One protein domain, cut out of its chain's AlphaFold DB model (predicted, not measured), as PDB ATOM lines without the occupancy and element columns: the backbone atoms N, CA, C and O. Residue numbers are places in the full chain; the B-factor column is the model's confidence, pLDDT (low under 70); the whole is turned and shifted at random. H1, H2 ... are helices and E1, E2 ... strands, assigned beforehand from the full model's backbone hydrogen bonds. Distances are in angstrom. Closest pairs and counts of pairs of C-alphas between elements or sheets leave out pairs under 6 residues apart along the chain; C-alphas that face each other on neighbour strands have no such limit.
ATOM      1  N   SER A  78     173.741 172.004 217.489       83.12
ATOM      2  CA  SER A  78     174.060 170.660 217.013       83.12
ATOM      3  C   SER A  78     173.036 170.076 216.030       83.12
ATOM      4  O   SER A  78     173.422 169.366 215.106       83.12
ATOM      5  N   SER A  79     171.746 170.395 216.169       87.62
ATOM      6  CA  SER A  79     170.686 169.897 215.284       87.62
ATOM      7  C   SER A  79     170.604 170.609 213.925       87.62
ATOM      8  O   SER A  79     169.999 170.062 213.000       87.62
ATOM      9  N   LEU A  80     171.262 171.763 213.769       89.00
ATOM     10  CA  LEU A  80     171.419 172.478 212.493       89.00
ATOM     11  C   LEU A  80     172.539 171.899 211.628       89.00
ATOM     12  O   LEU A  80     172.619 172.196 210.442       89.00
ATOM     13  N   TYR A  81     173.379 171.044 212.207       93.69
ATOM     14  CA  TYR A  81     174.513 170.445 211.522       93.69
ATOM     15  C   TYR A  81     174.271 168.963 211.244       93.69
ATOM     16  O   TYR A  81     173.628 168.239 212.008       93.69
ATOM     17  N   SER A  82     174.834 168.500 210.137       94.94
ATOM     18  CA  SER A  82     175.059 167.085 209.851       94.94
ATOM     19  C   SER A  82     176.543 166.783 210.050       94.94
ATOM     20  O   SER A  82     177.389 167.662 209.908       94.94
ATOM     21  N   CYS A  83     176.888 165.547 210.410       95.12
ATOM     22  CA  CYS A  83     178.282 165.154 210.609       95.12
ATOM     23  C   CYS A  83     178.584 163.822 209.937       95.12
ATOM     24  O   CYS A  83     177.725 162.950 209.812       95.12
ATOM     25  N   GLY A  84     179.843 163.642 209.561       91.94
ATOM     26  CA  GLY A  84     180.301 162.462 208.850       91.94
ATOM     27  C   GLY A  84     181.814 162.342 208.881       91.94
ATOM     28  O   GLY A  84     182.535 163.290 209.199       91.94
ATOM     29  N   THR A  85     182.289 161.145 208.573       91.31
ATOM     30  CA  THR A  85     183.715 160.849 208.513       91.31
ATOM     31  C   THR A  85     184.214 161.082 207.097       91.31
ATOM     32  O   THR A  85     183.634 160.559 206.143       91.31
ATOM     33  N   MET A  86     185.269 161.887 206.967       88.62
ATOM     34  CA  MET A  86     185.994 162.042 205.712       88.62
ATOM     35  C   MET A  86     186.466 160.670 205.230       88.62
ATOM     36  O   MET A  86     186.918 159.842 206.020       88.62
ATOM     37  N   LEU A  87     186.344 160.425 203.932       83.81
ATOM     38  CA  LEU A  87     186.673 159.146 203.327       83.81
ATOM     39  C   LEU A  87     188.089 159.172 202.743       83.81
ATOM     40  O   LEU A  87     188.526 160.195 202.208       83.81
ATOM     41  N   PRO A  88     188.827 158.058 202.809       75.19
ATOM     42  CA  PRO A  88     190.117 157.970 202.152       75.19
ATOM     43  C   PRO A  88     189.935 158.018 200.627       75.19
ATOM     44  O   PRO A  88     189.222 157.207 200.039       75.19
ATOM     45  N   TYR A  89     190.616 158.966 199.984       65.31
ATOM     46  CA  TYR A  89     190.830 158.987 198.537       65.31
ATOM     47  C   TYR A  89     192.093 158.182 198.247       65.31
ATOM     48  O   TYR A  89     193.151 158.539 198.759       65.31
ATOM     49  N   GLN A  90     192.013 157.074 197.516       62.56
ATOM     50  CA  GLN A  90     193.113 156.108 197.453       62.56
ATOM     51  C   GLN A  90     194.449 156.727 196.990       62.56
ATOM     52  O   GLN A  90     194.578 157.274 195.897       62.56
ATOM     53  N   PHE A  91     195.466 156.594 197.839       46.69
ATOM     54  CA  PHE A  91     196.876 156.570 197.460       46.69
ATOM     55  C   PHE A  91     197.535 155.620 198.455       46.69
ATOM     56  O   PHE A  91     197.708 155.992 199.614       46.69
ATOM     57  N   ASN A  92     197.820 154.372 198.079       46.47
ATOM     58  CA  ASN A  92     198.501 153.490 199.019       46.47
ATOM     59  C   ASN A  92     199.411 152.474 198.338       46.47
ATOM     60  O   ASN A  92     198.974 151.805 197.408       46.47
ATOM     61  N   PRO A  93     200.622 152.260 198.864       41.44
ATOM     62  CA  PRO A  93     201.254 150.960 198.759       41.44
ATOM     63  C   PRO A  93     201.161 150.139 200.057       41.44
ATOM     64  O   PRO A  93     201.473 148.956 200.030       41.44
ATOM     65  N   SER A 117     192.420 159.360 188.379       59.03
ATOM     66  CA  SER A 117     193.379 160.329 187.839       59.03
ATOM     67  C   SER A 117     192.737 161.509 187.102       59.03
ATOM     68  O   SER A 117     193.471 162.366 186.618       59.03
ATOM     69  N   SER A 118     191.403 161.581 187.033       66.06
ATOM     70  CA  SER A 118     190.694 162.504 186.130       66.06
ATOM     71  C   SER A 118     190.866 163.991 186.461       66.06
ATOM     72  O   SER A 118     191.105 164.774 185.548       66.06
ATOM     73  N   SER A 119     190.798 164.396 187.734       81.44
ATOM     74  CA  SER A 119     191.018 165.794 188.137       81.44
ATOM     75  C   SER A 119     191.208 165.952 189.649       81.44
ATOM     76  O   SER A 119     191.196 164.962 190.386       81.44
ATOM     77  N   LEU A 120     191.416 167.185 190.131       82.25
ATOM     78  CA  LEU A 120     191.516 167.469 191.564       82.25
ATOM     79  C   LEU A 120     190.134 167.545 192.237       82.25
ATOM     80  O   LEU A 120     189.990 167.094 193.376       82.25
ATOM     81  N   GLY A 121     189.118 168.023 191.523       84.75
ATOM     82  CA  GLY A 121     187.721 168.009 191.941       84.75
ATOM     83  C   GLY A 121     187.227 166.600 192.244       84.75
ATOM     84  O   GLY A 121     186.620 166.384 193.294       84.75
ATOM     85  N   VAL A 122     187.617 165.607 191.433       82.25
ATOM     86  CA  VAL A 122     187.349 164.191 191.744       82.25
ATOM     87  C   VAL A 122     187.990 163.782 193.068       82.25
ATOM     88  O   VAL A 122     187.355 163.087 193.865       82.25
ATOM     89  N   LYS A 123     189.212 164.253 193.356       80.12
ATOM     90  CA  LYS A 123     189.896 163.927 194.618       80.12
ATOM     91  C   LYS A 123     189.184 164.482 195.825       80.12
ATOM     92  O   LYS A 123     188.887 163.734 196.752       80.12
ATOM     93  N   ILE A 124     188.865 165.769 195.786       87.38
ATOM     94  CA  ILE A 124     188.145 166.431 196.871       87.38
ATOM     95  C   ILE A 124     186.779 165.773 197.064       87.38
ATOM     96  O   ILE A 124     186.492 165.319 198.170       87.38
ATOM     97  N   MET A 125     185.995 165.600 195.995       87.12
ATOM     98  CA  MET A 125     184.673 164.974 196.057       87.12
ATOM     99  C   MET A 125     184.712 163.618 196.771       87.12
ATOM    100  O   MET A 125     183.935 163.414 197.705       87.12
ATOM    101  N   ARG A 126     185.616 162.689 196.400       81.25
ATOM    102  CA  ARG A 126     185.606 161.369 197.060       81.25
ATOM    103  C   ARG A 126     186.192 161.359 198.474       81.25
ATOM    104  O   ARG A 126     186.022 160.350 199.155       81.25
ATOM    105  N   THR A 127     186.826 162.439 198.935       85.56
ATOM    106  CA  THR A 127     187.182 162.571 200.360       85.56
ATOM    107  C   THR A 127     186.022 163.037 201.230       85.56
ATOM    108  O   THR A 127     186.024 162.778 202.430       85.56
ATOM    109  N   LEU A 128     185.009 163.697 200.657       90.12
ATOM    110  CA  LEU A 128     183.871 164.190 201.433       90.12
ATOM    111  C   LEU A 128     183.034 163.022 201.980       90.12
ATOM    112  O   LEU A 128     182.898 162.011 201.286       90.12
ATOM    113  N   PRO A 129     182.421 163.137 203.169       89.88
ATOM    114  CA  PRO A 129     181.463 162.151 203.656       89.88
ATOM    115  C   PRO A 129     180.325 161.945 202.654       89.88
ATOM    116  O   PRO A 129     179.884 162.898 202.016       89.88
ATOM    117  N   VAL A 130     179.815 160.716 202.544       82.81
ATOM    118  CA  VAL A 130     178.718 160.383 201.613       82.81
ATOM    119  C   VAL A 130     177.510 161.303 201.805       82.81
ATOM    120  O   VAL A 130     177.023 161.871 200.833       82.81
ATOM    121  N   ASN A 131     177.086 161.518 203.050       85.44
ATOM    122  CA  ASN A 131     175.911 162.338 203.340       85.44
ATOM    123  C   ASN A 131     176.109 163.811 202.957       85.44
ATOM    124  O   ASN A 131     175.176 164.420 202.462       85.44
ATOM    125  N   LEU A 132     177.323 164.362 203.078       91.38
ATOM    126  CA  LEU A 132     177.595 165.732 202.621       91.38
ATOM    127  C   LEU A 132     177.428 165.854 201.101       91.38
ATOM    128  O   LEU A 132     176.914 166.853 200.612       91.38
ATOM    129  N   ARG A 133     177.840 164.833 200.340       87.12
ATOM    130  CA  ARG A 133     177.651 164.829 198.880       87.12
ATOM    131  C   ARG A 133     176.169 164.811 198.521       87.12
ATOM    132  O   ARG A 133     175.766 165.538 197.626       87.12
ATOM    133  N   ILE A 134     175.384 164.002 199.234       83.06
ATOM    134  CA  ILE A 134     173.928 163.915 199.062       83.06
ATOM    135  C   ILE A 134     173.265 165.248 199.423       83.06
ATOM    136  O   ILE A 134     172.427 165.728 198.668       83.06
ATOM    137  N   ASP A 135     173.680 165.883 200.519       88.81
ATOM    138  CA  ASP A 135     173.135 167.177 200.930       88.81
ATOM    139  C   ASP A 135     173.435 168.258 199.876       88.81
ATOM    140  O   ASP A 135     172.532 168.994 199.486       88.81
ATOM    141  N   ILE A 136     174.660 168.314 199.332       89.00
ATOM    142  CA  ILE A 136     175.015 169.223 198.220       89.00
ATOM    143  C   ILE A 136     174.182 168.910 196.970       89.00
ATOM    144  O   ILE A 136     173.628 169.821 196.364       89.00
ATOM    145  N   ALA A 137     174.052 167.635 196.606       84.19
ATOM    146  CA  ALA A 137     173.248 167.181 195.475       84.19
ATOM    147  C   ALA A 137     171.804 167.664 195.533       84.19
ATOM    148  O   ALA A 137     171.301 168.270 194.590       84.19
ATOM    149  N   GLN A 138     171.144 167.388 196.651       84.44
ATOM    150  CA  GLN A 138     169.726 167.659 196.817       84.44
ATOM    151  C   GLN A 138     169.444 169.153 196.968       84.44
ATOM    152  O   GLN A 138     168.435 169.631 196.461       84.44
ATOM    153  N   SER A 139     170.328 169.882 197.651       87.38
ATOM    154  CA  SER A 139     170.125 171.305 197.932       87.38
ATOM    155  C   SER A 139     170.510 172.220 196.770       87.38
ATOM    156  O   SER A 139     169.827 173.214 196.540       87.38
ATOM    157  N   MET A 140     171.564 171.881 196.020       87.12
ATOM    158  CA  MET A 140     172.047 172.692 194.895       87.12
ATOM    159  C   MET A 140     171.465 172.255 193.546       87.12
ATOM    160  O   MET A 140     171.587 172.981 192.562       87.12
ATOM    161  N   GLY A 141     170.884 171.053 193.464       84.00
ATOM    162  CA  GLY A 141     170.450 170.458 192.197       84.00
ATOM    163  C   GLY A 141     171.607 170.113 191.251       84.00
ATOM    164  O   GLY A 141     171.393 169.929 190.057       84.00
ATOM    165  N   TRP A 142     172.839 170.062 191.762       84.25
ATOM    166  CA  TRP A 142     174.022 169.701 190.980       84.25
ATOM    167  C   TRP A 142     174.075 168.200 190.749       84.25
ATOM    168  O   TRP A 142     173.482 167.453 191.519       84.25
ATOM    169  N   ASP A 143     174.807 167.777 189.721       78.94
ATOM    170  CA  ASP A 143     175.314 166.415 189.562       78.94
ATOM    171  C   ASP A 143     176.832 166.356 189.847       78.94
ATOM    172  O   ASP A 143     177.479 167.366 190.151       78.94
ATOM    173  N   ALA A 144     177.428 165.161 189.748       77.44
ATOM    174  CA  ALA A 144     178.857 164.970 190.015       77.44
ATOM    175  C   ALA A 144     179.714 165.756 189.047       77.44
ATOM    176  O   ALA A 144     180.694 166.365 189.474       77.44
ATOM    177  N   GLY A 145     179.335 165.758 187.771       77.81
ATOM    178  CA  GLY A 145     180.040 166.508 186.743       77.81
ATOM    179  C   GLY A 145     180.089 167.994 187.082       77.81
ATOM    180  O   GLY A 145     181.167 168.578 187.072       77.81
ATOM    181  N   THR A 146     178.951 168.565 187.471       84.56
ATOM    182  CA  THR A 146     178.793 169.974 187.837       84.56
ATOM    183  C   THR A 146     179.653 170.324 189.043       84.56
ATOM    184  O   THR A 146     180.467 171.238 188.972       84.56
ATOM    185  N   PHE A 147     179.566 169.555 190.129       87.50
ATOM    186  CA  PHE A 147     180.393 169.809 191.311       87.50
ATOM    187  C   PHE A 147     181.887 169.698 191.018       87.50
ATOM    188  O   PHE A 147     182.672 170.527 191.472       87.50
ATOM    189  N   ILE A 148     182.295 168.674 190.264       86.81
ATOM    190  CA  ILE A 148     183.696 168.487 189.881       86.81
ATOM    191  C   ILE A 148     184.165 169.667 189.031       86.81
ATOM    192  O   ILE A 148     185.220 170.219 189.328       86.81
ATOM    193  N   ALA A 149     183.376 170.083 188.038       84.19
ATOM    194  CA  ALA A 149     183.689 171.210 187.169       84.19
ATOM    195  C   ALA A 149     183.825 172.520 187.959       84.19
ATOM    196  O   ALA A 149     184.821 173.221 187.793       84.19
ATOM    197  N   GLU A 150     182.893 172.808 188.868       86.81
ATOM    198  CA  GLU A 150     182.941 173.985 189.742       86.81
ATOM    199  C   GLU A 150     184.162 173.966 190.670       86.81
ATOM    200  O   GLU A 150     184.843 174.978 190.850       86.81
ATOM    201  N   VAL A 151     184.489 172.804 191.245       89.00
ATOM    202  CA  VAL A 151     185.667 172.652 192.106       89.00
ATOM    203  C   VAL A 151     186.957 172.791 191.301       89.00
ATOM    204  O   VAL A 151     187.844 173.528 191.722       89.00
ATOM    205  N   ASP A 152     187.090 172.126 190.154       87.31
ATOM    206  CA  ASP A 152     188.283 172.218 189.305       87.31
ATOM    207  C   ASP A 152     188.483 173.631 188.757       87.31
ATOM    208  O   ASP A 152     189.602 174.152 188.804       87.31
ATOM    209  N   TYR A 153     187.406 174.279 188.306       83.06
ATOM    210  CA  TYR A 153     187.440 175.673 187.881       83.06
ATOM    211  C   TYR A 153     187.882 176.574 189.032       83.06
ATOM    212  O   TYR A 153     188.847 177.326 188.883       83.06
ATOM    213  N   ALA A 154     187.268 176.436 190.210       82.69
ATOM    214  CA  ALA A 154     187.643 177.201 191.391       82.69
ATOM    215  C   ALA A 154     189.122 177.014 191.741       82.69
ATOM    216  O   ALA A 154     189.815 178.002 191.952       82.69
ATOM    217  N   LEU A 155     189.617 175.771 191.760       82.94
ATOM    218  CA  LEU A 155     191.012 175.440 192.055       82.94
ATOM    219  C   LEU A 155     191.984 176.000 191.014       82.94
ATOM    220  O   LEU A 155     193.076 176.413 191.393       82.94
ATOM    221  N   SER A 156     191.602 176.053 189.733       78.06
ATOM    222  CA  SER A 156     192.444 176.618 188.664       78.06
ATOM    223  C   SER A 156     192.794 178.093 188.893       78.06
ATOM    224  O   SER A 156     193.827 178.567 188.426       78.06
ATOM    225  N   LEU A 157     191.968 178.801 189.668       71.56
ATOM    226  CA  LEU A 157     192.150 180.209 190.012       71.56
ATOM    227  C   LEU A 157     193.000 180.416 191.278       71.56
ATOM    228  O   LEU A 157     193.262 181.563 191.650       71.56
ATOM    229  N   LEU A 158     193.408 179.348 191.983       67.44
ATOM    230  CA  LEU A 158     194.048 179.461 193.300       67.44
ATOM    231  C   LEU A 158     195.571 179.270 193.224       67.44
ATOM    232  O   LEU A 158     196.046 178.309 192.630       67.44
ATOM    233  N   PRO A 159     196.374 180.099 193.911       59.56
ATOM    234  CA  PRO A 159     197.832 179.944 193.932       59.56
ATOM    235  C   PRO A 159     198.330 178.811 194.855       59.56
ATOM    236  O   PRO A 159     199.487 178.411 194.784       59.56
ATOM    237  N   ASN A 160     197.482 178.278 195.741       69.81
ATOM    238  CA  ASN A 160     197.826 177.313 196.800       69.81
ATOM    239  C   ASN A 160     197.047 175.986 196.693       69.81
ATOM    240  O   ASN A 160     196.802 175.313 197.701       69.81
ATOM    241  N   VAL A 161     196.697 175.582 195.467       76.44
ATOM    242  CA  VAL A 161     195.957 174.348 195.134       76.44
ATOM    243  C   VAL A 161     196.488 173.115 195.872       76.44
ATOM    244  O   VAL A 161     195.717 172.309 196.395       76.44
ATOM    245  N   LYS A 162     197.818 172.971 195.944       76.38
ATOM    246  CA  LYS A 162     198.476 171.819 196.573       76.38
ATOM    247  C   LYS A 162     198.145 171.706 198.063       76.38
ATOM    248  O   LYS A 162     197.838 170.613 198.519       76.38
ATOM    249  N   THR A 163     198.151 172.816 198.800       78.69
ATOM    250  CA  THR A 163     197.836 172.829 200.237       78.69
ATOM    251  C   THR A 163     196.377 172.462 200.491       78.69
ATOM    252  O   THR A 163     196.097 171.669 201.385       78.69
ATOM    253  N   ILE A 164     195.456 172.972 199.665       81.06
ATOM    254  CA  ILE A 164     194.028 172.634 199.755       81.06
ATOM    255  C   ILE A 164     193.824 171.142 199.496       81.06
ATOM    256  O   ILE A 164     193.214 170.455 200.309       81.06
ATOM    257  N   LYS A 165     194.391 170.617 198.402       84.50
ATOM    258  CA  LYS A 165     194.347 169.182 198.096       84.50
ATOM    259  C   LYS A 165     194.872 168.344 199.259       84.50
ATOM    260  O   LYS A 165     194.222 167.386 199.673       84.50
ATOM    261  N   ASP A 166     196.073 168.671 199.732       83.12
ATOM    262  CA  ASP A 166     196.774 167.882 200.742       83.12
ATOM    263  C   ASP A 166     195.976 167.861 202.058       83.12
ATOM    264  O   ASP A 166     195.990 166.843 202.751       83.12
ATOM    265  N   TRP A 167     195.214 168.922 202.364       89.00
ATOM    266  CA  TRP A 167     194.267 168.934 203.478       89.00
ATOM    267  C   TRP A 167     193.191 167.857 203.322       89.00
ATOM    268  O   TRP A 167     193.083 166.992 204.190       89.00
ATOM    269  N   TYR A 168     192.439 167.869 202.218       88.31
ATOM    270  CA  TYR A 168     191.337 166.927 201.983       88.31
ATOM    271  C   TYR A 168     191.817 165.476 201.980       88.31
ATOM    272  O   TYR A 168     191.225 164.625 202.642       88.31
ATOM    273  N   ILE A 169     192.932 165.197 201.296       82.88
ATOM    274  CA  ILE A 169     193.497 163.845 201.221       82.88
ATOM    275  C   ILE A 169     193.965 163.378 202.600       82.88
ATOM    276  O   ILE A 169     193.574 162.297 203.031       82.88
ATOM    277  N   ARG A 170     194.755 164.189 203.319       84.81
ATOM    278  CA  ARG A 170     195.266 163.820 204.648       84.81
ATOM    279  C   ARG A 170     194.127 163.546 205.624       84.81
ATOM    280  O   ARG A 170     194.153 162.531 206.312       84.81
ATOM    281  N   HIS A 171     193.139 164.437 205.668       86.19
ATOM    282  CA  HIS A 171     191.997 164.316 206.570       86.19
ATOM    283  C   HIS A 171     191.071 163.161 206.168       86.19
ATOM    284  O   HIS A 171     190.507 162.513 207.045       86.19
ATOM    285  N   GLY A 172     190.990 162.822 204.879       82.88
ATOM    286  CA  GLY A 172     190.387 161.576 204.403       82.88
ATOM    287  C   GLY A 172     191.125 160.326 204.883       82.88
ATOM    288  O   GLY A 172     190.501 159.409 205.408       82.88
ATOM    289  N   SER A 173     192.457 160.291 204.767       79.38
ATOM    290  CA  SER A 173     193.277 159.140 205.180       79.38
ATOM    291  C   SER A 173     193.210 158.849 206.679       79.38
ATOM    292  O   SER A 173     193.235 157.685 207.068       79.38
ATOM    293  N   VAL A 174     193.116 159.882 207.522       81.06
ATOM    294  CA  VAL A 174     192.986 159.712 208.983       81.06
ATOM    295  C   VAL A 174     191.533 159.564 209.445       81.06
ATOM    296  O   VAL A 174     191.293 159.459 210.645       81.06
ATOM    297  N   GLY A 175     190.560 159.581 208.527       84.38
ATOM    298  CA  GLY A 175     189.141 159.501 208.871       84.38
ATOM    299  C   GLY A 175     188.680 160.669 209.746       84.38
ATOM    300  O   GLY A 175     187.969 160.469 210.731       84.38
ATOM    301  N   GLN A 176     189.102 161.895 209.424       90.75
ATOM    302  CA  GLN A 176     188.708 163.091 210.164       90.75
ATOM    303  C   GLN A 176     187.184 163.197 210.199       90.75
ATOM    304  O   GLN A 176     186.523 163.291 209.162       90.75
ATOM    305  N   ARG A 177     186.615 163.245 211.402       92.88
ATOM    306  CA  ARG A 177     185.207 163.593 211.563       92.88
ATOM    307  C   ARG A 177     185.031 165.085 211.309       92.88
ATOM    308  O   ARG A 177     185.729 165.901 211.913       92.88
ATOM    309  N   ILE A 178     184.086 165.429 210.450       94.69
ATOM    310  CA  ILE A 178     183.682 166.805 210.170       94.69
ATOM    311  C   ILE A 178     182.181 166.961 210.394       94.69
ATOM    312  O   ILE A 178     181.441 165.971 210.405       94.69
ATOM    313  N   CYS A 179     181.738 168.200 210.558       96.38
ATOM    314  CA  CYS A 179     180.330 168.560 210.464       96.38
ATOM    315  C   CYS A 179     180.137 169.630 209.389       96.38
ATOM    316  O   CYS A 179     181.107 170.256 208.957       96.38
ATOM    317  N   TRP A 180     178.904 169.818 208.942       95.75
ATOM    318  CA  TRP A 180     178.521 170.848 207.987       95.75
ATOM    319  C   TRP A 180     177.110 171.337 208.252       95.75
ATOM    320  O   TRP A 180     176.285 170.613 208.814       95.75
ATOM    321  N   ASP A 181     176.885 172.596 207.907       92.50
ATOM    322  CA  ASP A 181     175.587 173.240 208.039       92.50
ATOM    323  C   ASP A 181     174.577 172.594 207.084       92.50
ATOM    324  O   ASP A 181     174.928 172.265 205.947       92.50
ATOM    325  N   LYS A 182     173.342 172.377 207.542       91.12
ATOM    326  CA  LYS A 182     172.277 171.823 206.694       91.12
ATOM    327  C   LYS A 182     171.785 172.833 205.658       91.12
ATOM    328  O   LYS A 182     171.268 172.413 204.626       91.12
ATOM    329  N   ASP A 183     171.978 174.135 205.885       88.81
ATOM    330  CA  ASP A 183     171.716 175.183 204.891       88.81
ATOM    331  C   ASP A 183     172.900 175.329 203.918       88.81
ATOM    332  O   ASP A 183     173.625 176.329 203.875       88.81
ATOM    333  N   VAL A 184     173.131 174.264 203.147       91.31
ATOM    334  CA  VAL A 184     174.215 174.187 202.161       91.31
ATOM    335  C   VAL A 184     174.156 175.336 201.137       91.31
ATOM    336  O   VAL A 184     175.211 175.950 200.928       91.31
ATOM    337  N   PRO A 185     172.993 175.701 200.547       88.38
ATOM    338  CA  PRO A 185     172.917 176.793 199.576       88.38
ATOM    339  C   PRO A 185     173.347 178.129 200.173       88.38
ATOM    340  O   PRO A 185     174.203 178.805 199.599       88.38
ATOM    341  N   SER A 186     172.871 178.477 201.379       82.88
ATOM    342  CA  SER A 186     173.262 179.744 202.007       82.88
ATOM    343  C   SER A 186     174.772 179.846 202.224       82.88
ATOM    344  O   SER A 186     175.319 180.955 202.192       82.88
ATOM    345  N   VAL A 187     175.463 178.732 202.478       87.19
ATOM    346  CA  VAL A 187     176.917 178.746 202.661       87.19
ATOM    347  C   VAL A 187     177.645 178.778 201.321       87.19
ATOM    348  O   VAL A 187     178.542 179.608 201.163       87.19
ATOM    349  N   LEU A 188     177.281 177.938 200.349       87.50
ATOM    350  CA  LEU A 188     177.980 177.881 199.062       87.50
ATOM    351  C   LEU A 188     177.785 179.164 198.237       87.50
ATOM    352  O   LEU A 188     178.784 179.753 197.820       87.50
ATOM    353  N   ASP A 189     176.555 179.670 198.122       81.88
ATOM    354  CA  ASP A 189     176.225 180.868 197.324       81.88
ATOM    355  C   ASP A 189     176.795 182.162 197.919       81.88
ATOM    356  O   ASP A 189     176.945 183.186 197.249       81.88
ATOM    357  N   SER A 190     177.150 182.132 199.207       73.56
ATOM    358  CA  SER A 190     177.780 183.272 199.871       73.56
ATOM    359  C   SER A 190     179.261 183.456 199.508       73.56
ATOM    360  O   SER A 190     179.853 184.487 199.838       73.56
ATOM    361  N   HIS A 191     179.878 182.501 198.811       81.38
ATOM    362  CA  HIS A 191     181.297 182.537 198.463       81.38
ATOM    363  C   HIS A 191     181.512 182.734 196.964       81.38
ATOM    364  O   HIS A 191     180.692 182.359 196.140       81.38
ATOM    365  N   SER A 192     182.647 183.330 196.587       72.88
ATOM    366  CA  SER A 192     182.955 183.634 195.183       72.88
ATOM    367  C   SER A 192     183.184 182.394 194.317       72.88
ATOM    368  O   SER A 192     183.328 182.525 193.107       72.88
ATOM    369  N   ASN A 193     183.351 181.228 194.942       81.62
ATOM    370  CA  ASN A 193     183.487 179.929 194.296       81.62
ATOM    371  C   ASN A 193     183.238 178.796 195.308       81.62
ATOM    372  O   ASN A 193     183.314 178.996 196.527       81.62
ATOM    373  N   VAL A 194     183.019 177.587 194.788       86.88
ATOM    374  CA  VAL A 194     182.693 176.388 195.577       86.88
ATOM    375  C   VAL A 194     183.769 176.003 196.587       86.88
ATOM    376  O   VAL A 194     183.439 175.624 197.705       86.88
ATOM    377  N   VAL A 195     185.055 176.129 196.256       85.31
ATOM    378  CA  VAL A 195     186.146 175.800 197.197       85.31
ATOM    379  C   VAL A 195     186.114 176.719 198.422       85.31
ATOM    380  O   VAL A 195     186.398 176.285 199.541       85.31
ATOM    381  N   GLY A 196     185.727 177.981 198.233       81.56
ATOM    382  CA  GLY A 196     185.483 178.908 199.329       81.56
ATOM    383  C   GLY A 196     184.272 178.557 200.169       81.56
ATOM    384  O   GLY A 196     184.384 178.526 201.396       81.56
ATOM    385  N   GLY A 197     183.166 178.215 199.512       87.62
ATOM    386  CA  GLY A 197     181.966 177.716 200.174       87.62
ATOM    387  C   GLY A 197     182.264 176.483 201.027       87.62
ATOM    388  O   GLY A 197     181.972 176.480 202.217       87.62
ATOM    389  N   LEU A 198     182.955 175.483 200.472       90.06
ATOM    390  CA  LEU A 198     183.342 174.252 201.171       90.06
ATOM    391  C   LEU A 198     184.240 174.511 202.391       90.06
ATOM    392  O   LEU A 198     184.082 173.850 203.416       90.06
ATOM    393  N   SER A 199     185.150 175.485 202.312       85.81
ATOM    394  CA  SER A 199     186.022 175.892 203.431       85.81
ATOM    395  C   SER A 199     185.238 176.481 204.616       85.81
ATOM    396  O   SER A 199     185.667 176.362 205.767       85.81
ATOM    397  N   SER A 200     184.092 177.110 204.347       87.44
ATOM    398  CA  SER A 200     183.182 177.659 205.364       87.44
ATOM    399  C   SER A 200     182.036 176.707 205.721       87.44
ATOM    400  O   SER A 200     181.453 176.837 206.789       87.44
ATOM    401  N   LEU A 201     181.729 175.732 204.864       92.38
ATOM    402  CA  LEU A 201     180.720 174.708 205.115       92.38
ATOM    403  C   LEU A 201     181.258 173.615 206.042       92.38
ATOM    404  O   LEU A 201     180.538 173.142 206.915       92.38
ATOM    405  N   ILE A 202     182.529 173.232 205.884       92.44
ATOM    406  CA  ILE A 202     183.165 172.183 206.684       92.44
ATOM    407  C   ILE A 202     183.657 172.757 208.018       92.44
ATOM    408  O   ILE A 202     184.607 173.546 208.085       92.44
ATOM    409  N   VAL A 203     183.033 172.309 209.104       93.44
ATOM    410  CA  VAL A 203     183.266 172.797 210.465       93.44
ATOM    411  C   VAL A 203     183.720 171.699 211.419       93.44
ATOM    412  O   VAL A 203     183.518 170.498 211.215       93.44
ATOM    413  N   ARG A 204     184.367 172.143 212.492       93.06
ATOM    414  CA  ARG A 204     184.928 171.325 213.560       93.06
ATOM    415  C   ARG A 204     183.820 170.680 214.414       93.06
ATOM    416  O   ARG A 204     182.994 171.416 214.965       93.06
ATOM    417  N   PRO A 205     183.799 169.344 214.580       92.81
ATOM    418  CA  PRO A 205     182.722 168.641 215.279       92.81
ATOM    419  C   PRO A 205     182.656 168.928 216.783       92.81
ATOM    420  O   PRO A 205     181.601 168.765 217.383       92.81
ATOM    421  N   GLU A 206     183.757 169.315 217.423       90.31
ATOM    422  CA  GLU A 206     183.781 169.668 218.845       90.31
ATOM    423  C   GLU A 206     182.875 170.866 219.156       90.31
ATOM    424  O   GLU A 206     182.025 170.768 220.028       90.31
ATOM    425  N   HIS A 207     182.934 171.929 218.351       86.12
ATOM    426  CA  HIS A 207     182.115 173.121 218.576       86.12
ATOM    427  C   HIS A 207     180.631 172.846 218.326       86.12
ATOM    428  O   HIS A 207     179.784 173.338 219.055       86.12
ATOM    429  N   VAL A 208     180.321 172.020 217.327       86.56
ATOM    430  CA  VAL A 208     178.941 171.622 217.032       86.56
ATOM    431  C   VAL A 208     178.356 170.773 218.164       86.56
ATOM    432  O   VAL A 208     177.215 170.990 218.546       86.56
ATOM    433  N   ARG A 209     179.123 169.820 218.714       84.81
ATOM    434  CA  ARG A 209     178.662 168.933 219.799       84.81
ATOM    435  C   ARG A 209     178.389 169.668 221.106       84.81
ATOM    436  O   ARG A 209     177.472 169.277 221.817       84.81
ATOM    437  N   ASP A 210     179.164 170.706 221.386       81.69
ATOM    438  CA  ASP A 210     179.064 171.478 222.625       81.69
ATOM    439  C   ASP A 210     178.095 172.673 222.496       81.69
ATOM    440  O   ASP A 210     178.124 173.584 223.323       81.69
ATOM    441  N   ASP A 211     177.269 172.705 221.437       81.25
ATOM    442  CA  ASP A 211     176.383 173.824 221.079       81.25
ATOM    443  C   ASP A 211     177.112 175.186 221.102       81.25
ATOM    444  O   ASP A 211     176.598 176.222 221.538       81.25
ATOM    445  N   LEU A 212     178.354 175.187 220.615       84.19
ATOM    446  CA  LEU A 212     179.174 176.373 220.425       84.19
ATOM    447  C   LEU A 212     179.079 176.866 218.973       84.19
ATOM    448  O   LEU A 212     178.835 176.084 218.049       84.19
ATOM    449  N   PRO A 213     179.325 178.166 218.725       84.12
ATOM    450  CA  PRO A 213     179.370 178.687 217.368       84.12
ATOM    451  C   PRO A 213     180.386 177.923 216.514       84.12
ATOM    452  O   PRO A 213     181.567 177.822 216.865       84.12
ATOM    453  N   ALA A 214     179.919 177.403 215.378       90.12
ATOM    454  CA  ALA A 214     180.705 176.521 214.539       90.12
ATOM    455  C   ALA A 214     181.960 177.216 213.994       90.12
ATOM    456  O   ALA A 214     181.920 178.304 213.397       90.12
ATOM    457  N   ARG A 215     183.100 176.554 214.198       90.31
ATOM    458  CA  ARG A 215     184.408 177.010 213.735       90.31
ATOM    459  C   ARG A 215     184.904 176.174 212.578       90.31
ATOM    460  O   ARG A 215     184.730 174.959 212.548       90.31
ATOM    461  N   ARG A 216     185.590 176.837 211.660       87.88
ATOM    462  CA  ARG A 216     186.245 176.214 210.508       87.88
ATOM    463  C   ARG A 216     187.578 175.581 210.907       87.88
ATOM    464  O   ARG A 216     188.148 175.869 211.966       87.88
ATOM    465  N   PHE A 217     188.131 174.762 210.025       84.06
ATOM    466  CA  PHE A 217     189.492 174.235 210.158       84.06
ATOM    467  C   PHE A 217     190.533 175.296 209.759       84.06
ATOM    468  O   PHE A 217     191.252 175.152 208.783       84.06
ATOM    469  N   TYR A 218     190.587 176.410 210.496       72.81
ATOM    470  CA  TYR A 218     191.620 177.442 210.356       72.81
ATOM    471  C   TYR A 218     192.838 177.116 211.243       72.81
ATOM    472  O   TYR A 218     192.620 176.658 212.371       72.81
ATOM    473  N   PRO A 219     194.083 177.382 210.788       64.62
ATOM    474  CA  PRO A 219     194.480 177.931 209.480       64.62
ATOM    475  C   PRO A 219     194.584 176.926 208.326       64.62
ATOM    476  O   PRO A 219     194.838 177.347 207.200       64.62
ATOM    477  N   ASP A 220     194.349 175.641 208.587       67.81
ATOM    478  CA  ASP A 220     194.645 174.538 207.664       67.81
ATOM    479  C   ASP A 220     193.869 174.588 206.333       67.81
ATOM    480  O   ASP A 220     194.410 174.226 205.287       67.81
ATOM    481  N   LEU A 221     192.628 175.085 206.355       67.88
ATOM    482  CA  LEU A 221     191.854 175.462 205.177       67.88
ATOM    483  C   LEU A 221     191.811 176.994 205.040       67.88
ATOM    484  O   LEU A 221     191.238 177.704 205.889       67.88
ATOM    485  N   PRO A 222     192.399 177.550 203.964       57.91
ATOM    486  CA  PRO A 222     192.453 178.986 203.779       57.91
ATOM    487  C   PRO A 222     191.043 179.568 203.590       57.91
ATOM    488  O   PRO A 222     190.153 178.921 203.030       57.91
ATOM    489  N   PRO A 223     190.808 180.781 204.110       53.62
ATOM    490  CA  PRO A 223     189.560 181.491 203.902       53.62
ATOM    491  C   PRO A 223     189.523 182.084 202.488       53.62
ATOM    492  O   PRO A 223     190.402 182.875 202.145       53.62
ATOM    493  N   TRP A 224     188.494 181.779 201.693       62.59
ATOM    494  CA  TRP A 224     188.328 182.336 200.341       62.59
ATOM    495  C   TRP A 224     187.247 183.401 200.248       62.59
ATOM    496  O   TRP A 224     186.319 183.442 201.053       62.59
ATOM    497  N   TYR A 225     187.419 184.277 199.258       60.94
ATOM    498  CA  TYR A 225     186.619 185.477 199.096       60.94
ATOM    499  C   TYR A 225     185.121 185.167 199.064       60.94
ATOM    500  O   TYR A 225     184.660 184.228 198.418       60.94
ATOM    501  N   MET A 226     184.368 185.993 199.776       67.81
ATOM    502  CA  MET A 226     182.913 186.012 199.683       67.81
ATOM    503  C   MET A 226     182.499 186.469 198.276       67.81
ATOM    504  O   MET A 226     183.258 187.191 197.612       67.81
ATOM    505  N   ALA A 227     181.317 186.055 197.821       58.38
ATOM    506  CA  ALA A 227     180.781 186.453 196.524       58.38
ATOM    507  C   ALA A 227     180.671 187.984 196.453       58.38
ATOM    508  O   ALA A 227     179.997 188.620 197.264       58.38
ATOM    509  N   ARG A 228     181.378 188.600 195.498       47.72
ATOM    510  CA  ARG A 228     181.374 190.060 195.351       47.72
ATOM    511  C   ARG A 228     180.014 190.485 194.807       47.72
ATOM    512  O   ARG A 228     179.662 190.103 193.700       47.72
ATOM    513  N   GLY A 229     179.280 191.290 195.575       42.19
ATOM    514  CA  GLY A 229     177.976 191.818 195.160       42.19
ATOM    515  C   GLY A 229     176.767 191.110 195.778       42.19
ATOM    516  O   GLY A 229     175.665 191.653 195.685       42.19
ATOM    517  N   SER A 230     176.964 189.993 196.484       44.91
ATOM    518  CA  SER A 230     175.881 189.273 197.163       44.91
ATOM    519  C   SER A 230     175.613 189.835 198.570       44.91
ATOM    520  O   SER A 230     176.549 190.101 199.334       44.91
ATOM    521  N   PRO A 231     174.341 190.058 198.951       45.38
ATOM    522  CA  PRO A 231     173.990 190.405 200.319       45.38
ATOM    523  C   PRO A 231     174.123 189.185 201.251       45.38
ATOM    524  O   PRO A 231     173.481 188.163 201.044       45.38
ATOM    525  N   HIS A 232     174.930 189.295 202.308       54.56
ATOM    526  CA  HIS A 232     175.020 188.331 203.409       54.56
ATOM    527  C   HIS A 232     174.099 188.741 204.551       54.56
ATOM    528  O   HIS A 232     174.419 189.602 205.361       54.56
ATOM    529  N   CYS A 233     172.927 188.132 204.618       52.34
ATOM    530  CA  CYS A 233     171.893 188.505 205.573       52.34
ATOM    531  C   CYS A 233     171.696 187.401 206.601       52.34
ATOM    532  O   CYS A 233     171.858 186.229 206.276       52.34
ATOM    533  N   ILE A 234     171.309 187.769 207.818       54.19
ATOM    534  CA  ILE A 234     170.809 186.814 208.799       54.19
ATOM    535  C   ILE A 234     169.532 187.355 209.441       54.19
ATOM    536  O   ILE A 234     169.510 188.379 210.126       54.19
ATOM    537  N   ASP A 235     168.428 186.681 209.146       51.25
ATOM    538  CA  ASP A 235     167.123 187.005 209.707       51.25
ATOM    539  C   ASP A 235     167.018 186.526 211.154       51.25
ATOM    540  O   ASP A 235     167.680 185.562 211.526       51.25
ATOM    541  N   ARG A 236     166.201 187.178 211.987       51.34
ATOM    542  CA  ARG A 236     166.002 186.734 213.374       51.34
ATOM    543  C   ARG A 236     165.334 185.357 213.463       51.34
ATOM    544  O   ARG A 236     165.513 184.651 214.446       51.34
ATOM    545  N   SER A 237     164.573 184.981 212.441       54.31
ATOM    546  CA  SER A 237     164.020 183.642 212.238       54.31
ATOM    547  C   SER A 237     165.061 182.619 211.777       54.31
ATOM    548  O   SER A 237     164.786 181.424 211.850       54.31
ATOM    549  N   ASN A 238     166.253 183.050 211.340       62.69
ATOM    550  CA  ASN A 238     167.329 182.123 211.023       62.69
ATOM    551  C   ASN A 238     167.813 181.454 212.328       62.69
ATOM    552  O   ASN A 238     168.190 182.159 213.269       62.69
ATOM    553  N   PRO A 239     167.865 180.114 212.394       73.44
ATOM    554  CA  PRO A 239     168.268 179.403 213.607       73.44
ATOM    555  C   PRO A 239     169.679 179.736 214.128       73.44
ATOM    556  O   PRO A 239     169.960 179.548 215.310       73.44
ATOM    557  N   HIS A 240     170.568 180.271 213.285       71.69
ATOM    558  CA  HIS A 240     171.918 180.694 213.672       71.69
ATOM    559  C   HIS A 240     171.985 182.121 214.236       71.69
ATOM    560  O   HIS A 240     173.055 182.531 214.698       71.69
ATOM    561  N   TYR A 241     170.885 182.887 214.216       66.06
ATOM    562  CA  TYR A 241     170.878 184.319 214.540       66.06
ATOM    563  C   TYR A 241     171.493 184.634 215.904       66.06
ATOM    564  O   TYR A 241     172.451 185.403 215.992       66.06
ATOM    565  N   GLU A 242     170.987 183.999 216.961       63.81
ATOM    566  CA  GLU A 242     171.427 184.244 218.341       63.81
ATOM    567  C   GLU A 242     172.912 183.903 218.540       63.81
ATOM    568  O   GLU A 242     173.657 184.603 219.230       63.81
ATOM    569  N   THR A 243     173.377 182.849 217.875       72.44
ATOM    570  CA  THR A 243     174.767 182.388 217.934       72.44
ATOM    571  C   THR A 243     175.708 183.350 217.222       72.44
ATOM    572  O   THR A 243     176.770 183.687 217.749       72.44
ATOM    573  N   VAL A 244     175.314 183.835 216.045       70.56
ATOM    574  CA  VAL A 244     176.061 184.854 215.300       70.56
ATOM    575  C   VAL A 244     176.105 186.162 216.089       70.56
ATOM    576  O   VAL A 244     177.186 186.727 216.255       70.56
ATOM    577  N   ALA A 245     174.972 186.606 216.637       62.00
ATOM    578  CA  ALA A 245     174.886 187.816 217.449       62.00
ATOM    579  C   ALA A 245     175.806 187.744 218.677       62.00
ATOM    580  O   ALA A 245     176.570 188.676 218.929       62.00
ATOM    581  N   ARG A 246     175.815 186.610 219.388       67.31
ATOM    582  CA  ARG A 246     176.706 186.384 220.535       67.31
ATOM    583  C   ARG A 246     178.177 186.488 220.153       67.31
ATOM    584  O   ARG A 246     178.924 187.192 220.821       67.31
ATOM    585  N   VAL A 247     178.596 185.845 219.061       72.62
ATOM    586  CA  VAL A 247     179.993 185.922 218.602       72.62
ATOM    587  C   VAL A 247     180.394 187.356 218.267       72.62
ATOM    588  O   VAL A 247     181.513 187.763 218.581       72.62
ATOM    589  N   VAL A 248     179.502 188.125 217.642       65.62
ATOM    590  CA  VAL A 248     179.745 189.538 217.331       65.62
ATOM    591  C   VAL A 248     179.908 190.348 218.615       65.62
ATOM    592  O   VAL A 248     180.909 191.050 218.756       65.62
ATOM    593  N   LEU A 249     178.990 190.198 219.572       61.25
ATOM    594  CA  LEU A 249     179.031 190.902 220.856       61.25
ATOM    595  C   LEU A 249     180.282 190.546 221.669       61.25
ATOM    596  O   LEU A 249     180.982 191.448 222.121       61.25
ATOM    597  N   ASP A 250     180.624 189.261 221.782       64.31
ATOM    598  CA  ASP A 250     181.834 188.782 222.469       64.31
ATOM    599  C   ASP A 250     183.119 189.300 221.815       64.31
ATOM    600  O   ASP A 250     184.128 189.533 222.481       64.31
ATOM    601  N   SER A 251     183.097 189.487 220.495       63.41
ATOM    602  CA  SER A 251     184.231 190.061 219.767       63.41
ATOM    603  C   SER A 251     184.393 191.563 220.039       63.41
ATOM    604  O   SER A 251     185.467 192.102 219.782       63.41
ATOM    605  N   MET A 252     183.357 192.233 220.562       56.75
ATOM    606  CA  MET A 252     183.303 193.683 220.793       56.75
ATOM    607  C   MET A 252     183.381 194.088 222.278       56.75
ATOM    608  O   MET A 252     183.712 195.233 222.572       56.75
ATOM    609  N   SER A 253     183.088 193.187 223.221       51.62
ATOM    610  CA  SER A 253     182.797 193.509 224.630       51.62
ATOM    611  C   SER A 253     183.996 193.522 225.598       51.62
ATOM    612  O   SER A 253     183.809 193.644 226.808       51.62
ATOM    613  N   PHE A 254     185.243 193.454 225.122       48.38
ATOM    614  CA  PHE A 254     186.409 193.466 226.019       48.38
ATOM    615  C   PHE A 254     186.724 194.868 226.589       48.38
ATOM    616  O   PHE A 254     186.949 195.812 225.838       48.38
ATOM    617  N   LEU A 266     191.176 196.279 215.895       56.81
ATOM    618  CA  LEU A 266     190.716 195.659 214.653       56.81
ATOM    619  C   LEU A 266     191.376 194.305 214.446       56.81
ATOM    620  O   LEU A 266     190.702 193.357 214.057       56.81
ATOM    621  N   ASP A 267     192.660 194.190 214.773       59.12
ATOM    622  CA  ASP A 267     193.376 192.922 214.682       59.12
ATOM    623  C   ASP A 267     192.825 191.883 215.655       59.12
ATOM    624  O   ASP A 267     192.677 190.723 215.279       59.12
ATOM    625  N   ARG A 268     192.403 192.275 216.864       64.69
ATOM    626  CA  ARG A 268     191.705 191.361 217.786       64.69
ATOM    627  C   ARG A 268     190.350 190.901 217.248       64.69
ATOM    628  O   ARG A 268     190.075 189.702 217.273       64.69
ATOM    629  N   VAL A 269     189.539 191.813 216.711       66.88
ATOM    630  CA  VAL A 269     188.240 191.476 216.095       66.88
ATOM    631  C   VAL A 269     188.438 190.555 214.884       66.88
ATOM    632  O   VAL A 269     187.805 189.504 214.799       66.88
ATOM    633  N   ARG A 270     189.379 190.879 213.988       69.81
ATOM    634  CA  ARG A 270     189.786 190.041 212.846       69.81
ATOM    635  C   ARG A 270     190.221 188.653 213.307       69.81
ATOM    636  O   ARG A 270     189.744 187.647 212.784       69.81
ATOM    637  N   ASN A 271     191.102 188.599 214.305       71.00
ATOM    638  CA  ASN A 271     191.644 187.358 214.847       71.00
ATOM    639  C   ASN A 271     190.565 186.475 215.466       71.00
ATOM    640  O   ASN A 271     190.666 185.255 215.369       71.00
ATOM    641  N   ARG A 272     189.525 187.077 216.049       77.81
ATOM    642  CA  ARG A 272     188.389 186.344 216.601       77.81
ATOM    643  C   ARG A 272     187.436 185.853 215.514       77.81
ATOM    644  O   ARG A 272     187.072 184.682 215.509       77.81
ATOM    645  N   LEU A 273     187.047 186.719 214.580       78.56
ATOM    646  CA  LEU A 273     186.041 186.402 213.561       78.56
ATOM    647  C   LEU A 273     186.544 185.421 212.493       78.56
ATOM    648  O   LEU A 273     185.760 184.630 211.970       78.56
ATOM    649  N   ARG A 274     187.853 185.401 212.200       77.31
ATOM    650  CA  ARG A 274     188.444 184.499 211.191       77.31
ATOM    651  C   ARG A 274     188.289 183.008 211.499       77.31
ATOM    652  O   ARG A 274     188.434 182.192 210.586       77.31
ATOM    653  N   GLU A 275     188.043 182.667 212.763       83.69
ATOM    654  CA  GLU A 275     187.904 181.293 213.258       83.69
ATOM    655  C   GLU A 275     186.506 180.714 213.020       83.69
ATOM    656  O   GLU A 275     186.346 179.493 213.018       83.69
ATOM    657  N   TYR A 276     185.501 181.562 212.801       88.88
ATOM    658  CA  TYR A 276     184.118 181.128 212.632       88.88
ATOM    659  C   TYR A 276     183.768 180.884 211.170       88.88
ATOM    660  O   TYR A 276     184.354 181.477 210.260       88.88
ATOM    661  N   ALA A 277     182.827 179.966 210.970       88.56
ATOM    662  CA  ALA A 277     182.479 179.423 209.665       88.56
ATOM    663  C   ALA A 277     181.256 180.102 209.028       88.56
ATOM    664  O   ALA A 277     181.218 180.275 207.814       88.56
ATOM    665  N   HIS A 278     180.300 180.552 209.846       87.44
ATOM    666  CA  HIS A 278     179.031 181.100 209.369       87.44
ATOM    667  C   HIS A 278     179.229 182.285 208.392       87.44
ATOM    668  O   HIS A 278     179.963 183.219 208.747       87.44
ATOM    669  N   PRO A 279     178.542 182.326 207.227       79.94
ATOM    670  CA  PRO A 279     178.723 183.344 206.181       79.94
ATOM    671  C   PRO A 279     178.720 184.788 206.682       79.94
ATOM    672  O   PRO A 279     179.560 185.593 206.299       79.94
ATOM    673  N   MET A 280     177.824 185.108 207.614       76.38
ATOM    674  CA  MET A 280     177.763 186.428 208.245       76.38
ATOM    675  C   MET A 280     179.033 186.788 209.049       76.38
ATOM    676  O   MET A 280     179.547 187.896 208.949       76.38
ATOM    677  N   LEU A 281     179.608 185.858 209.814       80.56
ATOM    678  CA  LEU A 281     180.843 186.117 210.569       80.56
ATOM    679  C   LEU A 281     182.055 186.210 209.632       80.56
ATOM    680  O   LEU A 281     182.929 187.060 209.828       80.56
ATOM    681  N   ARG A 282     182.064 185.396 208.565       77.69
ATOM    682  CA  ARG A 282     183.014 185.534 207.451       77.69
ATOM    683  C   ARG A 282     182.900 186.919 206.832       77.69
ATOM    684  O   ARG A 282     183.923 187.545 206.568       77.69
ATOM    685  N   ALA A 283     181.679 187.415 206.662       71.50
ATOM    686  CA  ALA A 283     181.423 188.700 206.051       71.50
ATOM    687  C   ALA A 283     182.046 189.860 206.818       71.50
ATOM    688  O   ALA A 283     182.786 190.660 206.246       71.50
ATOM    689  N   ILE A 284     181.813 189.892 208.128       70.62
ATOM    690  CA  ILE A 284     182.391 190.894 209.024       70.62
ATOM    691  C   ILE A 284     183.923 190.775 209.039       70.62
ATOM    692  O   ILE A 284     184.622 191.784 208.953       70.62
ATOM    693  N   TYR A 285     184.462 189.549 209.073       71.62
ATOM    694  CA  TYR A 285     185.905 189.323 208.954       71.62
ATOM    695  C   TYR A 285     186.467 189.893 207.640       71.62
ATOM    696  O   TYR A 285     187.435 190.650 207.670       71.62
ATOM    697  N   TYR A 286     185.856 189.605 206.491       61.22
ATOM    698  CA  TYR A 286     186.322 190.106 205.194       61.22
ATOM    699  C   TYR A 286     186.217 191.621 205.057       61.22
ATOM    700  O   TYR A 286     187.142 192.254 204.543       61.22
ATOM    701  N   ALA A 287     185.127 192.201 205.559       59.19
ATOM    702  CA  ALA A 287     184.964 193.646 205.650       59.19
ATOM    703  C   ALA A 287     186.051 194.283 206.528       59.19
ATOM    704  O   ALA A 287     186.431 195.428 206.306       59.19
ATOM    705  N   SER A 288     186.583 193.531 207.498       60.78
ATOM    706  CA  SER A 288     187.651 194.006 208.367       60.78
ATOM    707  C   SER A 288     189.060 193.844 207.782       60.78
ATOM    708  O   SER A 288     189.885 194.680 208.112       60.78
ATOM    709  N   ILE A 289     189.388 192.839 206.951       48.78
ATOM    710  CA  ILE A 289     190.781 192.583 206.492       48.78
ATOM    711  C   ILE A 289     191.249 193.400 205.292       48.78
ATOM    712  O   ILE A 289     192.456 193.538 205.110       48.78
ATOM    713  N   LYS A 290     190.344 193.879 204.435       40.75
ATOM    714  CA  LYS A 290     190.781 194.721 203.326       40.75
ATOM    715  C   LYS A 290     191.254 196.033 203.923       40.75
ATOM    716  O   LYS A 290     190.468 196.735 204.559       40.75
TER     717      LYS A 290
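What this domain is: This is residues 78 to 93, 117 to 254 and 266 to 290 of the 605 residues of the protein "GH16 domain-containing protein" of Ophiocordyceps camponoti-leonardi (nom. inval.) (UniProt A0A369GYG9). Two unequal lobes stand end to end: the larger gathers helices H1 to H6 and a two-stranded ribbon, E1 and E2, loosely around H6 near the middle of the whole, and the smaller holds H8, H9 and H10 side by side with strand E3 next to H10. The long unnamed stretch 210 to 230 leads from the larger lobe to the smaller. The printed part has 179 residues with ten named helices and three named strands, in the order E1 H1 H2 H3 H4 E2 H5 H6 H7 E3 H8 H9 H10; the class is mostly helix, and the sheet E1 - E2 is antiparallel. It is compact, with a radius of gyration of the C-alphas of 15.9 A, and elongated, spanning 53 by 32 by 31 A.

Where its parts are: Find C-alpha 81 at (174.513, 170.445, 211.522), where E1, residues 81 to 85, begins. After the first cut come H1, 120 to 127, H2, 130 to 140, 15.5 A long, H3, 144 to 156, 17.9 A, and H4, 161 to 173, 18.4 A. E2 is 177 to 181, H5 184 to 188, H6 194 to 201 and H7 205 to 209. Past the long link lie E3, 231 to 235, 12.1 A, and H8, 241 to 252, 16.8 A, beginning at (170.878, 184.319, 214.540). H9 is 266 to 273, and H10, 279 to 289, 15.2 A, ends at (190.781, 192.583, 206.492).

How they stand to each other: Look first at E1 and E2: N 82 and O 180 are within hydrogen-bond range at 2.9 A. The closest C-alphas of E2 and H7 are Cys 179 and Pro 205, 5.4 A; H7 touches no helix. H1 touches H4 at a shallow tilt of 22 degrees, closest at C-alphas 127 and 172, 5.3 A. H3 touches H1 with residues 147 to 152 alone, closest at C-alphas 148 and 121, 4.5 A. H6 touches H5, closest at C-alphas 197 and 188, 4.1 A, and H5 touches H2, at 185 and 140, 6.3 A. H9 and H10 form a helical hairpin, opposite ways at 22 degrees, closest at C-alphas 273 and 285, 5.5 A. H8 touches H9 with residues 247 to 252 alone, closest at C-alphas 251 and 269, 5.6 A. The closest C-alphas of E3 and H10 are 232 and 280, 5.9 A. In each helix every O i to N i+4 pair is within hydrogen-bond range.

The domain as a whole: C-alphas 93 and 253, the two farthest apart, are 53.1 A apart. Residues 94 to 116 and 255 to 265 are not printed, with gaps between C-alphas of 16.4 A and 12.4 A. The link H7 to E3 is long. The mean pLDDT of the printed part is 76.8, and 51 residues are under 70, among them 219 to 238.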